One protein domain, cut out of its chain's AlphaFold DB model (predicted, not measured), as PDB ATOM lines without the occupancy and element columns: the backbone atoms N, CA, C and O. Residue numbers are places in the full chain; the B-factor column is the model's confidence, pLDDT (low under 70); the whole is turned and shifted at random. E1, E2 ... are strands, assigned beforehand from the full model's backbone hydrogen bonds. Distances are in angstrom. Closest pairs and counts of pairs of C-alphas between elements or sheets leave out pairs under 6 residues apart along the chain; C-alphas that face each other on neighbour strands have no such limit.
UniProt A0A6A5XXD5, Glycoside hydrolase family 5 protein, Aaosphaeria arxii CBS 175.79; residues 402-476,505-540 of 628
ATOM      1  N   GLN A 402      -3.593 -32.137 -25.862       82.12
ATOM      2  CA  GLN A 402      -2.717 -31.868 -27.001       82.12
ATOM      3  C   GLN A 402      -2.147 -30.443 -27.033       82.12
ATOM      4  O   GLN A 402      -1.540 -30.056 -28.034       82.12
ATOM      5  N   SER A 403      -2.405 -29.620 -26.013       84.38
ATOM      6  CA  SER A 403      -1.853 -28.273 -25.973       84.38
ATOM      7  C   SER A 403      -0.334 -28.323 -25.841       84.38
ATOM      8  O   SER A 403       0.212 -29.161 -25.127       84.38
ATOM      9  N   ALA A 404       0.352 -27.409 -26.531       83.94
ATOM     10  CA  ALA A 404       1.811 -27.310 -26.477       83.94
ATOM     11  C   ALA A 404       2.319 -27.003 -25.060       83.94
ATOM     12  O   ALA A 404       3.458 -27.322 -24.732       83.94
ATOM     13  N   CYS A 405       1.464 -26.409 -24.228       80.75
ATOM     14  CA  CYS A 405       1.734 -26.171 -22.828       80.75
ATOM     15  C   CYS A 405       0.446 -26.328 -22.008       80.75
ATOM     16  O   CYS A 405      -0.634 -25.895 -22.413       80.75
ATOM     17  N   THR A 406       0.563 -26.996 -20.862       79.44
ATOM     18  CA  THR A 406      -0.564 -27.377 -19.994       79.44
ATOM     19  C   THR A 406      -0.540 -26.678 -18.636       79.44
ATOM     20  O   THR A 406      -1.488 -26.817 -17.862       79.44
ATOM     21  N   PHE A 407       0.511 -25.906 -18.343       81.38
ATOM     22  CA  PHE A 407       0.666 -25.189 -17.083       81.38
ATOM     23  C   PHE A 407       1.559 -23.955 -17.241       81.38
ATOM     24  O   PHE A 407       2.659 -24.058 -17.767       81.38
ATOM     25  N   GLY A 408       1.110 -22.807 -16.721       81.25
ATOM     26  CA  GLY A 408       1.956 -21.625 -16.515       81.25
ATOM     27  C   GLY A 408       2.507 -20.954 -17.777       81.25
ATOM     28  O   GLY A 408       3.484 -20.214 -17.696       81.25
ATOM     29  N   CYS A 409       1.898 -21.211 -18.931       89.06
ATOM     30  CA  CYS A 409       2.397 -20.774 -20.230       89.06
ATOM     31  C   CYS A 409       2.319 -19.256 -20.406       89.06
ATOM     32  O   CYS A 409       1.557 -18.560 -19.729       89.06
ATOM     33  N   LEU A 410       3.033 -18.742 -21.404       92.50
ATOM     34  CA  LEU A 410       2.956 -17.339 -21.797       92.50
ATOM     35  C   LEU A 410       1.498 -16.889 -22.012       92.50
ATOM     36  O   LEU A 410       0.703 -17.562 -22.667       92.50
ATOM     37  N   GLY A 411       1.141 -15.765 -21.393       92.19
ATOM     38  CA  GLY A 411      -0.192 -15.179 -21.429       92.19
ATOM     39  C   GLY A 411      -1.186 -15.752 -20.418       92.19
ATOM     40  O   GLY A 411      -2.240 -15.146 -20.213       92.19
ATOM     41  N   TRP A 412      -0.897 -16.879 -19.767       92.56
ATOM     42  CA  TRP A 412      -1.822 -17.479 -18.803       92.56
ATOM     43  C   TRP A 412      -1.952 -16.632 -17.546       92.56
ATOM     44  O   TRP A 412      -1.034 -15.912 -17.160       92.56
ATOM     45  N   LEU A 413      -3.109 -16.719 -16.897       91.19
ATOM     46  CA  LEU A 413      -3.319 -16.065 -15.616       91.19
ATOM     47  C   LEU A 413      -2.479 -16.748 -14.528       91.19
ATOM     48  O   LEU A 413      -2.346 -17.970 -14.512       91.19
ATOM     49  N   CYS A 414      -1.959 -15.961 -13.593       87.50
ATOM     50  CA  CYS A 414      -1.149 -16.446 -12.480       87.50
ATOM     51  C   CYS A 414      -1.402 -15.614 -11.216       87.50
ATOM     52  O   CYS A 414      -1.786 -14.445 -11.268       87.50
ATOM     53  N   ASP A 415      -1.195 -16.216 -10.051       82.31
ATOM     54  CA  ASP A 415      -1.453 -15.603  -8.743       82.31
ATOM     55  C   ASP A 415      -0.253 -15.691  -7.785       82.31
ATOM     56  O   ASP A 415      -0.352 -15.317  -6.611       82.31
ATOM     57  N   SER A 416       0.872 -16.173  -8.303       79.81
ATOM     58  CA  SER A 416       2.122 -16.412  -7.597       79.81
ATOM     59  C   SER A 416       3.268 -16.556  -8.605       79.81
ATOM     60  O   SER A 416       3.041 -16.765  -9.799       79.81
ATOM     61  N   ALA A 417       4.510 -16.404  -8.140       76.81
ATOM     62  CA  ALA A 417       5.685 -16.471  -9.012       76.81
ATOM     63  C   ALA A 417       5.905 -17.872  -9.617       76.81
ATOM     64  O   ALA A 417       6.447 -17.970 -10.710       76.81
ATOM     65  N   ASP A 418       5.468 -18.928  -8.929       75.44
ATOM     66  CA  ASP A 418       5.501 -20.331  -9.368       75.44
ATOM     67  C   ASP A 418       4.278 -20.739 -10.205       75.44
ATOM     68  O   ASP A 418       4.207 -21.868 -10.684       75.44
ATOM     69  N   GLY A 419       3.330 -19.822 -10.423       79.00
ATOM     70  CA  GLY A 419       2.198 -20.032 -11.325       79.00
ATOM     71  C   GLY A 419       2.562 -19.992 -12.813       79.00
ATOM     72  O   GLY A 419       1.673 -20.181 -13.639       79.00
ATOM     73  N   CYS A 420       3.827 -19.731 -13.156       84.56
ATOM     74  CA  CYS A 420       4.326 -19.634 -14.527       84.56
ATOM     75  C   CYS A 420       5.471 -20.618 -14.795       84.56
ATOM     76  O   CYS A 420       6.116 -21.100 -13.862       84.56
ATOM     77  N   GLU A 421       5.739 -20.894 -16.075       83.94
ATOM     78  CA  GLU A 421       6.940 -21.623 -16.491       83.94
ATOM     79  C   GLU A 421       8.218 -20.920 -15.982       83.94
ATOM     80  O   GLU A 421       8.217 -19.700 -15.809       83.94
ATOM     81  N   PRO A 422       9.320 -21.651 -15.717       79.25
ATOM     82  CA  PRO A 422      10.490 -21.091 -15.029       79.25
ATOM     83  C   PRO A 422      11.238 -19.971 -15.767       79.25
ATOM     84  O   PRO A 422      12.076 -19.305 -15.165       79.25
ATOM     85  N   ASP A 423      11.012 -19.805 -17.067       83.25
ATOM     86  CA  ASP A 423      11.550 -18.719 -17.888       83.25
ATOM     87  C   ASP A 423      10.595 -17.515 -17.981       83.25
ATOM     88  O   ASP A 423      10.940 -16.486 -18.571       83.25
ATOM     89  N   LEU A 424       9.408 -17.621 -17.378       88.75
ATOM     90  CA  LEU A 424       8.360 -16.614 -17.389       88.75
ATOM     91  C   LEU A 424       8.180 -15.959 -16.021       88.75
ATOM     92  O   LEU A 424       8.345 -16.542 -14.953       88.75
ATOM     93  N   LEU A 425       7.764 -14.700 -16.063       90.81
ATOM     94  CA  LEU A 425       7.441 -13.901 -14.899       90.81
ATOM     95  C   LEU A 425       5.929 -13.797 -14.746       90.81
ATOM     96  O   LEU A 425       5.254 -13.289 -15.643       90.81
ATOM     97  N   CYS A 426       5.410 -14.162 -13.573       89.56
ATOM     98  CA  CYS A 426       4.068 -13.738 -13.204       89.56
ATOM     99  C   CYS A 426       4.074 -12.233 -12.919       89.56
ATOM    100  O   CYS A 426       4.563 -11.791 -11.876       89.56
ATOM    101  N   LYS A 427       3.554 -11.453 -13.864       90.38
ATOM    102  CA  LYS A 427       3.478  -9.999 -13.799       90.38
ATOM    103  C   LYS A 427       2.055  -9.561 -14.072       90.38
ATOM    104  O   LYS A 427       1.454  -9.982 -15.055       90.38
ATOM    105  N   ASN A 428       1.503  -8.694 -13.232       87.62
ATOM    106  CA  ASN A 428       0.122  -8.227 -13.371       87.62
ATOM    107  C   ASN A 428      -0.919  -9.363 -13.386       87.62
ATOM    108  O   ASN A 428      -1.987  -9.222 -13.983       87.62
ATOM    109  N   SER A 429      -0.618 -10.474 -12.709       89.88
ATOM    110  CA  SER A 429      -1.395 -11.720 -12.745       89.88
ATOM    111  C   SER A 429      -1.437 -12.420 -14.108       89.88
ATOM    112  O   SER A 429      -2.379 -13.158 -14.385       89.88
ATOM    113  N   ILE A 430      -0.434 -12.185 -14.957       92.50
ATOM    114  CA  ILE A 430      -0.259 -12.827 -16.261       92.50
ATOM    115  C   ILE A 430       1.185 -13.337 -16.377       92.50
ATOM    116  O   ILE A 430       2.132 -12.634 -16.022       92.50
ATOM    117  N   CYS A 431       1.376 -14.544 -16.895       92.88
ATOM    118  CA  CYS A 431       2.689 -15.071 -17.235       92.88
ATOM    119  C   CYS A 431       3.237 -14.331 -18.455       92.88
ATOM    120  O   CYS A 431       2.628 -14.330 -19.521       92.88
ATOM    121  N   THR A 432       4.380 -13.672 -18.305       93.50
ATOM    122  CA  THR A 432       4.986 -12.823 -19.337       93.50
ATOM    123  C   THR A 432       6.468 -13.115 -19.466       93.50
ATOM    124  O   THR A 432       7.123 -13.474 -18.489       93.50
ATOM    125  N   LYS A 433       7.029 -12.927 -20.662       93.56
ATOM    126  CA  LYS A 433       8.483 -12.964 -20.827       93.56
ATOM    127  C   LYS A 433       9.111 -11.789 -20.066       93.56
ATOM    128  O   LYS A 433       8.653 -10.653 -20.237       93.56
ATOM    129  N   PRO A 434      10.147 -12.023 -19.241       91.62
ATOM    130  CA  PRO A 434      10.926 -10.939 -18.665       91.62
ATOM    131  C   PRO A 434      11.483 -10.039 -19.774       91.62
ATOM    132  O   PRO A 434      11.924 -10.527 -20.811       91.62
ATOM    133  N   ALA A 435      11.483  -8.721 -19.564       90.12
ATOM    134  CA  ALA A 435      12.180  -7.818 -20.478       90.12
ATOM    135  C   ALA A 435      13.692  -8.107 -20.453       90.12
ATOM    136  O   ALA A 435      14.227  -8.479 -19.408       90.12
ATOM    137  N   ASP A 436      14.409  -7.836 -21.546       89.56
ATOM    138  CA  ASP A 436      15.874  -8.005 -21.585       89.56
ATOM    139  C   ASP A 436      16.586  -7.183 -20.496       89.56
ATOM    140  O   ASP A 436      17.629  -7.569 -19.976       89.56
ATOM    141  N   SER A 437      15.995  -6.044 -20.113       91.62
ATOM    142  CA  SER A 437      16.479  -5.184 -19.030       91.62
ATOM    143  C   SER A 437      16.098  -5.661 -17.625       91.62
ATOM    144  O   SER A 437      16.567  -5.076 -16.647       91.62
ATOM    145  N   GLN A 438      15.223  -6.662 -17.497       93.38
ATOM    146  CA  GLN A 438      14.751  -7.173 -16.214       93.38
ATOM    147  C   GLN A 438      15.921  -7.841 -15.470       93.38
ATOM    148  O   GLN A 438      16.510  -8.797 -15.970       93.38
ATOM    149  N   PRO A 439      16.298  -7.365 -14.271       94.00
ATOM    150  CA  PRO A 439      17.375  -7.988 -13.515       94.00
ATOM    151  C   PRO A 439      16.948  -9.353 -12.957       94.00
ATOM    152  O   PRO A 439      15.761  -9.634 -12.783       94.00
ATOM    153  N   GLY A 440      17.939 -10.189 -12.642       92.44
ATOM    154  CA  GLY A 440      17.729 -11.462 -11.951       92.44
ATOM    155  C   GLY A 440      17.023 -12.547 -12.769       92.44
ATOM    156  O   GLY A 440      16.485 -13.468 -12.158       92.44
ATOM    157  N   ASN A 441      17.008 -12.429 -14.103       92.56
ATOM    158  CA  ASN A 441      16.541 -13.462 -15.037       92.56
ATOM    159  C   ASN A 441      17.353 -14.763 -14.894       92.56
ATOM    160  O   ASN A 441      18.466 -14.757 -14.364       92.56
ATOM    161  N   ALA A 442      16.838 -15.872 -15.429       89.75
ATOM    162  CA  ALA A 442      17.587 -17.125 -15.505       89.75
ATOM    163  C   ALA A 442      18.931 -16.930 -16.242       89.75
ATOM    164  O   ALA A 442      19.012 -16.239 -17.256       89.75
ATOM    165  N   GLY A 443      20.002 -17.501 -15.693       91.19
ATOM    166  CA  GLY A 443      21.383 -17.334 -16.152       91.19
ATOM    167  C   GLY A 443      22.069 -16.037 -15.704       91.19
ATOM    168  O   GLY A 443      23.278 -15.906 -15.890       91.19
ATOM    169  N   ALA A 444      21.355 -15.083 -15.093       92.94
ATOM    170  CA  ALA A 444      21.973 -13.858 -14.588       92.94
ATOM    171  C   ALA A 444      22.910 -14.149 -13.409       92.94
ATOM    172  O   ALA A 444      22.642 -15.029 -12.594       92.94
ATOM    173  N   THR A 445      23.989 -13.377 -13.275       95.00
ATOM    174  CA  THR A 445      24.852 -13.476 -12.091       95.00
ATOM    175  C   THR A 445      24.112 -13.015 -10.842       95.00
ATOM    176  O   THR A 445      23.374 -12.027 -10.865       95.00
ATOM    177  N   CYS A 446      24.313 -13.730  -9.739       94.06
ATOM    178  CA  CYS A 446      23.620 -13.475  -8.490       94.06
ATOM    179  C   CYS A 446      24.557 -13.487  -7.285       94.06
ATOM    180  O   CYS A 446      25.561 -14.197  -7.237       94.06
ATOM    181  N   ASN A 447      24.235 -12.648  -6.304       92.38
ATOM    182  CA  ASN A 447      24.923 -12.529  -5.020       92.38
ATOM    183  C   ASN A 447      24.023 -11.764  -4.028       92.38
ATOM    184  O   ASN A 447      22.847 -11.526  -4.293       92.38
ATOM    185  N   SER A 448      24.565 -11.337  -2.885       87.25
ATOM    186  CA  SER A 448      23.806 -10.585  -1.875       87.25
ATOM    187  C   SER A 448      23.285  -9.216  -2.344       87.25
ATOM    188  O   SER A 448      22.397  -8.661  -1.703       87.25
ATOM    189  N   LYS A 449      23.820  -8.666  -3.443       87.00
ATOM    190  CA  LYS A 449      23.411  -7.386  -4.047       87.00
ATOM    191  C   LYS A 449      22.639  -7.558  -5.360       87.00
ATOM    192  O   LYS A 449      21.850  -6.688  -5.708       87.00
ATOM    193  N   ALA A 450      22.865  -8.655  -6.080       92.31
ATOM    194  CA  ALA A 450      22.163  -9.024  -7.305       92.31
ATOM    195  C   ALA A 450      21.275 -10.241  -7.025       92.31
ATOM    196  O   ALA A 450      21.727 -11.383  -7.079       92.31
ATOM    197  N   VAL A 451      20.022  -9.990  -6.657       92.56
ATOM    198  CA  VAL A 451      19.078 -11.059  -6.310       92.56
ATOM    199  C   VAL A 451      18.342 -11.568  -7.547       92.56
ATOM    200  O   VAL A 451      18.056 -10.809  -8.470       92.56
ATOM    201  N   CYS A 452      18.024 -12.860  -7.551       90.88
ATOM    202  CA  CYS A 452      17.232 -13.488  -8.607       90.88
ATOM    203  C   CYS A 452      15.748 -13.135  -8.495       90.88
ATOM    204  O   CYS A 452      15.292 -12.689  -7.438       90.88
ATOM    205  N   GLN A 453      14.984 -13.378  -9.561       89.94
ATOM    206  CA  GLN A 453      13.517 -13.337  -9.522       89.94
ATOM    207  C   GLN A 453      12.940 -14.288  -8.465       89.94
ATOM    208  O   GLN A 453      13.621 -15.192  -7.987       89.94
ATOM    209  N   GLU A 454      11.701 -14.043  -8.030       84.94
ATOM    210  CA  GLU A 454      11.093 -14.780  -6.905       84.94
ATOM    211  C   GLU A 454      10.937 -16.286  -7.140       84.94
ATOM    212  O   GLU A 454      10.994 -17.042  -6.175       84.94
ATOM    213  N   HIS A 455      10.799 -16.720  -8.393       79.38
ATOM    214  CA  HIS A 455      10.707 -18.137  -8.761       79.38
ATOM    215  C   HIS A 455      12.073 -18.789  -9.055       79.38
ATOM    216  O   HIS A 455      12.143 -19.986  -9.333       79.38
ATOM    217  N   LEU A 456      13.168 -18.024  -8.982       85.19
ATOM    218  CA  LEU A 456      14.527 -18.480  -9.275       85.19
ATOM    219  C   LEU A 456      15.391 -18.517  -8.015       85.19
ATOM    220  O   LEU A 456      15.202 -17.750  -7.064       85.19
ATOM    221  N   ARG A 457      16.409 -19.377  -8.036       86.12
ATOM    222  CA  ARG A 457      17.376 -19.518  -6.948       86.12
ATOM    223  C   ARG A 457      18.760 -19.074  -7.394       86.12
ATOM    224  O   ARG A 457      19.166 -19.324  -8.518       86.12
ATOM    225  N   CYS A 458      19.497 -18.446  -6.483       88.44
ATOM    226  CA  CYS A 458      20.916 -18.188  -6.679       88.44
ATOM    227  C   CYS A 458      21.728 -19.441  -6.319       88.44
ATOM    228  O   CYS A 458      21.814 -19.789  -5.136       88.44
ATOM    229  N   GLU A 459      22.289 -20.121  -7.319       88.62
ATOM    230  CA  GLU A 459      23.127 -21.320  -7.177       88.62
ATOM    231  C   GLU A 459      24.389 -21.149  -8.029       88.62
ATOM    232  O   GLU A 459      24.328 -20.690  -9.169       88.62
ATOM    233  N   ASP A 460      25.552 -21.415  -7.433       91.38
ATOM    234  CA  ASP A 460      26.868 -21.215  -8.060       91.38
ATOM    235  C   ASP A 460      27.088 -19.803  -8.640       91.38
ATOM    236  O   ASP A 460      27.774 -19.605  -9.640       91.38
ATOM    237  N   GLY A 461      26.492 -18.793  -7.998       92.62
ATOM    238  CA  GLY A 461      26.577 -17.401  -8.441       92.62
ATOM    239  C   GLY A 461      25.750 -17.086  -9.689       92.62
ATOM    240  O   GLY A 461      25.914 -16.002 -10.250       92.62
ATOM    241  N   LEU A 462      24.853 -17.987 -10.108       94.75
ATOM    242  CA  LEU A 462      23.911 -17.793 -11.209       94.75
ATOM    243  C   LEU A 462      22.460 -17.988 -10.748       94.75
ATOM    244  O   LEU A 462      22.156 -18.815  -9.891       94.75
ATOM    245  N   CYS A 463      21.543 -17.230 -11.337       91.50
ATOM    246  CA  CYS A 463      20.113 -17.436 -11.172       91.50
ATOM    247  C   CYS A 463      19.685 -18.657 -11.977       91.50
ATOM    248  O   CYS A 463      19.716 -18.635 -13.204       91.50
ATOM    249  N   GLN A 464      19.291 -19.722 -11.297       87.94
ATOM    250  CA  GLN A 464      18.894 -20.978 -11.916       87.94
ATOM    251  C   GLN A 464      17.422 -21.281 -11.610       87.94
ATOM    252  O   GLN A 464      16.923 -20.887 -10.544       87.94
ATOM    253  N   PRO A 465      16.715 -21.971 -12.527       80.56
ATOM    254  CA  PRO A 465      15.416 -22.553 -12.232       80.56
ATOM    255  C   PRO A 465      15.510 -23.418 -10.985       80.56
ATOM    256  O   PRO A 465      16.474 -24.166 -10.801       80.56
ATOM    257  N   CYS A 466      14.512 -23.331 -10.118       67.00
ATOM    258  CA  CYS A 466      14.481 -24.231  -8.982       67.00
ATOM    259  C   CYS A 466      14.195 -25.666  -9.465       67.00
ATOM    260  O   CYS A 466      13.366 -25.873 -10.352       67.00
ATOM    261  N   ILE A 467      14.859 -26.665  -8.875       59.00
ATOM    262  CA  ILE A 467      14.561 -28.072  -9.166       59.00
ATOM    263  C   ILE A 467      13.177 -28.382  -8.589       59.00
ATOM    264  O   ILE A 467      12.950 -28.217  -7.387       59.00
ATOM    265  N   SER A 468      12.248 -28.798  -9.449       49.12
ATOM    266  CA  SER A 468      10.893 -29.167  -9.047       49.12
ATOM    267  C   SER A 468      10.914 -30.295  -8.014       49.12
ATOM    268  O   SER A 468      11.777 -31.177  -8.030       49.12
ATOM    269  N   ARG A 469       9.932 -30.290  -7.102       44.78
ATOM    270  CA  ARG A 469       9.638 -31.481  -6.294       44.78
ATOM    271  C   ARG A 469       9.385 -32.633  -7.263       44.78
ATOM    272  O   ARG A 469       8.604 -32.464  -8.198       44.78
ATOM    273  N   VAL A 470      10.010 -33.790  -7.048       40.88
ATOM    274  CA  VAL A 470       9.662 -34.993  -7.811       40.88
ATOM    275  C   VAL A 470       8.210 -35.325  -7.476       40.88
ATOM    276  O   VAL A 470       7.912 -35.830  -6.395       40.88
ATOM    277  N   VAL A 471       7.290 -34.976  -8.377       40.06
ATOM    278  CA  VAL A 471       5.871 -35.286  -8.219       40.06
ATOM    279  C   VAL A 471       5.735 -36.790  -8.394       40.06
ATOM    280  O   VAL A 471       5.809 -37.312  -9.507       40.06
ATOM    281  N   LYS A 472       5.576 -37.512  -7.284       38.78
ATOM    282  CA  LYS A 472       5.226 -38.926  -7.338       38.78
ATOM    283  C   LYS A 472       3.774 -39.000  -7.811       38.78
ATOM    284  O   LYS A 472       2.869 -38.608  -7.079       38.78
ATOM    285  N   GLN A 473       3.577 -39.417  -9.059       39.47
ATOM    286  CA  GLN A 473       2.242 -39.648  -9.610       39.47
ATOM    287  C   GLN A 473       1.480 -40.611  -8.683       39.47
ATOM    288  O   GLN A 473       2.083 -41.580  -8.209       39.47
ATOM    289  N   PRO A 474       0.194 -40.359  -8.381       43.25
ATOM    290  CA  PRO A 474      -0.607 -41.314  -7.631       43.25
ATOM    291  C   PRO A 474      -0.683 -42.632  -8.411       43.25
ATOM    292  O   PRO A 474      -0.874 -42.625  -9.625       43.25
ATOM    293  N   ASP A 475      -0.579 -43.765  -7.710       43.78
ATOM    294  CA  ASP A 475      -0.603 -45.106  -8.322       43.78
ATOM    295  C   ASP A 475      -1.916 -45.406  -9.086       43.78
ATOM    296  O   ASP A 475      -1.989 -46.350  -9.871       43.78
ATOM    297  N   ASP A 476      -2.963 -44.597  -8.882       43.25
ATOM    298  CA  ASP A 476      -4.253 -44.695  -9.563       43.25
ATOM    299  C   ASP A 476      -4.608 -43.379 -10.274       43.25
ATOM    300  O   ASP A 476      -5.134 -42.439  -9.673       43.25
ATOM    301  N   LEU A 505      11.095 -22.935  -1.742       55.03
ATOM    302  CA  LEU A 505      10.178 -22.263  -0.836       55.03
ATOM    303  C   LEU A 505       9.003 -21.803  -1.690       55.03
ATOM    304  O   LEU A 505       9.213 -21.084  -2.666       55.03
ATOM    305  N   LYS A 506       7.787 -22.237  -1.337       58.78
ATOM    306  CA  LYS A 506       6.567 -21.755  -1.987       58.78
ATOM    307  C   LYS A 506       6.590 -20.223  -1.909       58.78
ATOM    308  O   LYS A 506       6.631 -19.700  -0.785       58.78
ATOM    309  N   PRO A 507       6.652 -19.505  -3.043       59.94
ATOM    310  CA  PRO A 507       6.699 -18.058  -3.009       59.94
ATOM    311  C   PRO A 507       5.430 -17.545  -2.332       59.94
ATOM    312  O   PRO A 507       4.353 -18.144  -2.397       59.94
ATOM    313  N   GLN A 508       5.584 -16.449  -1.601       68.94
ATOM    314  CA  GLN A 508       4.460 -15.839  -0.911       68.94
ATOM    315  C   GLN A 508       3.449 -15.318  -1.951       68.94
ATOM    316  O   GLN A 508       3.875 -14.771  -2.972       68.94
ATOM    317  N   PRO A 509       2.131 -15.452  -1.716       67.12
ATOM    318  CA  PRO A 509       1.120 -14.883  -2.607       67.12
ATOM    319  C   PRO A 509       1.324 -13.373  -2.799       67.12
ATOM    320  O   PRO A 509       1.800 -12.706  -1.879       67.12
ATOM    321  N   PHE A 510       0.888 -12.816  -3.938       66.38
ATOM    322  CA  PHE A 510       1.031 -11.376  -4.244       66.38
ATOM    323  C   PHE A 510       0.544 -10.437  -3.124       66.38
ATOM    324  O   PHE A 510       1.134  -9.383  -2.919       66.38
ATOM    325  N   GLY A 511      -0.492 -10.826  -2.371       63.25
ATOM    326  CA  GLY A 511      -1.039 -10.032  -1.260       63.25
ATOM    327  C   GLY A 511      -0.298 -10.170   0.080       63.25
ATOM    328  O   GLY A 511      -0.705  -9.565   1.069       63.25
ATOM    329  N   SER A 512       0.757 -10.984   0.164       70.44
ATOM    330  CA  SER A 512       1.483 -11.221   1.415       70.44
ATOM    331  C   SER A 512       2.443 -10.076   1.732       70.44
ATOM    332  O   SER A 512       3.311  -9.730   0.931       70.44
ATOM    333  N   SER A 513       2.373  -9.546   2.954       69.62
ATOM    334  CA  SER A 513       3.334  -8.551   3.461       69.62
ATOM    335  C   SER A 513       4.765  -9.091   3.578       69.62
ATOM    336  O   SER A 513       5.709  -8.311   3.694       69.62
ATOM    337  N   LEU A 514       4.928 -10.418   3.529       73.50
ATOM    338  CA  LEU A 514       6.209 -11.118   3.566       73.50
ATOM    339  C   LEU A 514       6.801 -11.353   2.167       73.50
ATOM    340  O   LEU A 514       7.877 -11.945   2.053       73.50
ATOM    341  N   ARG A 515       6.116 -10.920   1.098       81.19
ATOM    342  CA  ARG A 515       6.627 -11.011  -0.273       81.19
ATOM    343  C   ARG A 515       7.912 -10.187  -0.413       81.19
ATOM    344  O   ARG A 515       7.989  -9.034   0.017       81.19
ATOM    345  N   ARG A 516       8.941 -10.775  -1.031       85.50
ATOM    346  CA  ARG A 516      10.242 -10.112  -1.226       85.50
ATOM    347  C   ARG A 516      10.145  -9.010  -2.285       85.50
ATOM    348  O   ARG A 516      10.728  -7.937  -2.092       85.50
ATOM    349  N   GLY A 517       9.401  -9.294  -3.349       87.25
ATOM    350  CA  GLY A 517       9.352  -8.557  -4.601       87.25
ATOM    351  C   GLY A 517      10.367  -9.089  -5.610       87.25
ATOM    352  O   GLY A 517      11.421  -9.627  -5.244       87.25
ATOM    353  N   ASN A 518      10.064  -8.910  -6.896       91.06
ATOM    354  CA  ASN A 518      11.024  -9.153  -7.969       91.06
ATOM    355  C   ASN A 518      12.126  -8.078  -7.974       91.06
ATOM    356  O   ASN A 518      11.860  -6.930  -7.612       91.06
ATOM    357  N   PRO A 519      13.363  -8.410  -8.379       93.75
ATOM    358  CA  PRO A 519      14.400  -7.409  -8.591       93.75
ATOM    359  C   PRO A 519      13.990  -6.435  -9.699       93.75
ATOM    360  O   PRO A 519      13.332  -6.821 -10.664       93.75
ATOM    361  N   CYS A 520      14.395  -5.174  -9.596       93.94
ATOM    362  CA  CYS A 520      14.002  -4.128 -10.537       93.94
ATOM    363  C   CYS A 520      15.101  -3.078 -10.730       93.94
ATOM    364  O   CYS A 520      15.992  -2.920  -9.903       93.94
ATOM    365  N   ALA A 521      15.020  -2.340 -11.835       92.31
ATOM    366  CA  ALA A 521      15.855  -1.161 -12.094       92.31
ATOM    367  C   ALA A 521      15.008   0.097 -12.344       92.31
ATOM    368  O   ALA A 521      15.490   1.218 -12.217       92.31
ATOM    369  N   ASN A 522      13.739  -0.080 -12.710       89.19
ATOM    370  CA  ASN A 522      12.763   0.977 -12.935       89.19
ATOM    371  C   ASN A 522      11.347   0.424 -12.681       89.19
ATOM    372  O   ASN A 522      11.170  -0.780 -12.495       89.19
ATOM    373  N   ALA A 523      10.338   1.296 -12.679       84.31
ATOM    374  CA  ALA A 523       8.956   0.911 -12.385       84.31
ATOM    375  C   ALA A 523       8.339  -0.064 -13.406       84.31
ATOM    376  O   ALA A 523       7.451  -0.826 -13.042       84.31
ATOM    377  N   MET A 524       8.822  -0.107 -14.657       86.12
ATOM    378  CA  MET A 524       8.295  -1.042 -15.662       86.12
ATOM    379  C   MET A 524       8.628  -2.499 -15.338       86.12
ATOM    380  O   MET A 524       8.027  -3.391 -15.926       86.12
ATOM    381  N   HIS A 525       9.582  -2.758 -14.441       90.44
ATOM    382  CA  HIS A 525       9.963  -4.105 -14.010       90.44
ATOM    383  C   HIS A 525       9.029  -4.685 -12.937       90.44
ATOM    384  O   HIS A 525       9.159  -5.857 -12.590       90.44
ATOM    385  N   CYS A 526       8.122  -3.870 -12.402       88.38
ATOM    386  CA  CYS A 526       7.240  -4.231 -11.300       88.38
ATOM    387  C   CYS A 526       5.793  -4.411 -11.760       88.38
ATOM    388  O   CYS A 526       5.429  -4.045 -12.884       88.38
ATOM    389  N   ASP A 527       4.982  -4.994 -10.882       86.62
ATOM    390  CA  ASP A 527       3.536  -5.064 -11.057       86.62
ATOM    391  C   ASP A 527       2.903  -3.660 -11.047       86.62
ATOM    392  O   ASP A 527       3.483  -2.689 -10.562       86.62
ATOM    393  N   ALA A 528       1.685  -3.538 -11.572       80.38
ATOM    394  CA  ALA A 528       0.927  -2.289 -11.679       80.38
ATOM    395  C   ALA A 528       0.734  -1.586 -10.325       80.38
ATOM    396  O   ALA A 528       0.665  -0.357 -10.236       80.38
ATOM    397  N   ASN A 529       0.643  -2.392  -9.271       79.44
ATOM    398  CA  ASN A 529       0.514  -1.975  -7.889       79.44
ATOM    399  C   ASN A 529       1.845  -1.901  -7.131       79.44
ATOM    400  O   ASN A 529       1.848  -1.729  -5.912       79.44
ATOM    401  N   GLU A 530       2.978  -2.018  -7.809       85.75
ATOM    402  CA  GLU A 530       4.296  -2.007  -7.194       85.75
ATOM    403  C   GLU A 530       5.184  -0.936  -7.821       85.75
ATOM    404  O   GLU A 530       5.003  -0.512  -8.959       85.75
ATOM    405  N   PHE A 531       6.176  -0.474  -7.067       87.19
ATOM    406  CA  PHE A 531       7.199   0.435  -7.573       87.19
ATOM    407  C   PHE A 531       8.585  -0.107  -7.252       87.19
ATOM    408  O   PHE A 531       8.759  -0.890  -6.319       87.19
ATOM    409  N   CYS A 532       9.573   0.322  -8.032       90.12
ATOM    410  CA  CYS A 532      10.948  -0.088  -7.811       90.12
ATOM    411  C   CYS A 532      11.582   0.741  -6.690       90.12
ATOM    412  O   CYS A 532      11.729   1.957  -6.834       90.12
ATOM    413  N   ASP A 533      11.970   0.084  -5.598       90.81
ATOM    414  CA  ASP A 533      12.618   0.693  -4.439       90.81
ATOM    415  C   ASP A 533      13.891  -0.074  -4.083       90.81
ATOM    416  O   ASP A 533      13.852  -1.274  -3.808       90.81
ATOM    417  N   TRP A 534      15.039   0.608  -4.125       90.62
ATOM    418  CA  TRP A 534      16.354   0.015  -3.836       90.62
ATOM    419  C   TRP A 534      16.630  -1.314  -4.563       90.62
ATOM    420  O   TRP A 534      17.259  -2.221  -4.023       90.62
ATOM    421  N   GLY A 535      16.166  -1.428  -5.810       91.12
ATOM    422  CA  GLY A 535      16.394  -2.602  -6.650       91.12
ATOM    423  C   GLY A 535      15.406  -3.753  -6.444       91.12
ATOM    424  O   GLY A 535      15.605  -4.815  -7.028       91.12
ATOM    425  N   LEU A 536      14.344  -3.561  -5.655       92.44
ATOM    426  CA  LEU A 536      13.259  -4.525  -5.462       92.44
ATOM    427  C   LEU A 536      11.892  -3.880  -5.695       92.44
ATOM    428  O   LEU A 536      11.654  -2.735  -5.315       92.44
ATOM    429  N   CYS A 537      10.968  -4.632  -6.278       90.94
ATOM    430  CA  CYS A 537       9.578  -4.222  -6.376       90.94
ATOM    431  C   CYS A 537       8.927  -4.253  -4.994       90.94
ATOM    432  O   CYS A 537       9.052  -5.232  -4.255       90.94
ATOM    433  N   LYS A 538       8.269  -3.156  -4.619       88.31
ATOM    434  CA  LYS A 538       7.576  -3.015  -3.337       88.31
ATOM    435  C   LYS A 538       6.125  -2.598  -3.545       88.31
ATOM    436  O   LYS A 538       5.873  -1.763  -4.419       88.31
ATOM    437  N   PRO A 539       5.192  -3.102  -2.710       84.81
ATOM    438  CA  PRO A 539       3.800  -2.683  -2.739       84.81
ATOM    439  C   PRO A 539       3.676  -1.168  -2.661       84.81
ATOM    440  O   PRO A 539       4.264  -0.501  -1.801       84.81
ATOM    441  N   CYS A 540       2.900  -0.619  -3.579       76.81
ATOM    442  CA  CYS A 540       2.720   0.803  -3.698       76.81
ATOM    443  C   CYS A 540       1.547   1.263  -2.818       76.81
ATOM    444  O   CYS A 540       0.404   0.846  -2.989       76.81
TER     445      CYS A 540
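Overview. This is residues 402 to 476 and 505 to 540 of the 628 residues of the protein "Glycoside hydrolase family 5 protein" of Aaosphaeria arxii CBS 175.79 (UniProt A0A6A5XXD5). Little regular structure: a loop-rich body holds three small, separate two-stranded hairpins, E1 and E2, E3 and E4, E5 and E6, and residues 468 to 476 stick out as a tail. The 111 printed residues include six named strands, E1 to E6 in order, and no named helix; the class is all strand, with 22 residues in named elements. The whole is compact, radius of gyration of the C-alphas 14.3 A, yet elongated, spanning 49 by 31 by 27 A.

Arrangement. E1, residues 425 to 427, and E2, 430 to 432, form an antiparallel hairpin at 134 degrees, with N 425 and O 432 2.8 A apart. E3, 456 to 459, and E4, 462 to 465, form another at 133 degrees; N 459 and O 462 are 2.9 A apart. E5, 530 to 533, and E6, 536 to 539, form the third at 137 degrees; N 533 and O 536 are 2.9 A apart. Strands of different hairpins are apart.

Along the chain. E1 begins at C-alpha 425 (7.441, -13.901, -14.899). E3 to E6 measure 9.3, 9.8, 9.2 and 10.0 A; E6 ends at C-alpha 539 (3.800, -2.683, -2.739).

Size, cuts and confidence. The E2 to E3 link is long. Residues 477 to 504 are cut out, a 28.1 A gap between C-alphas 476 and 505. pLDDT is under 70 at 466 to 476, 505 to 511 and 513.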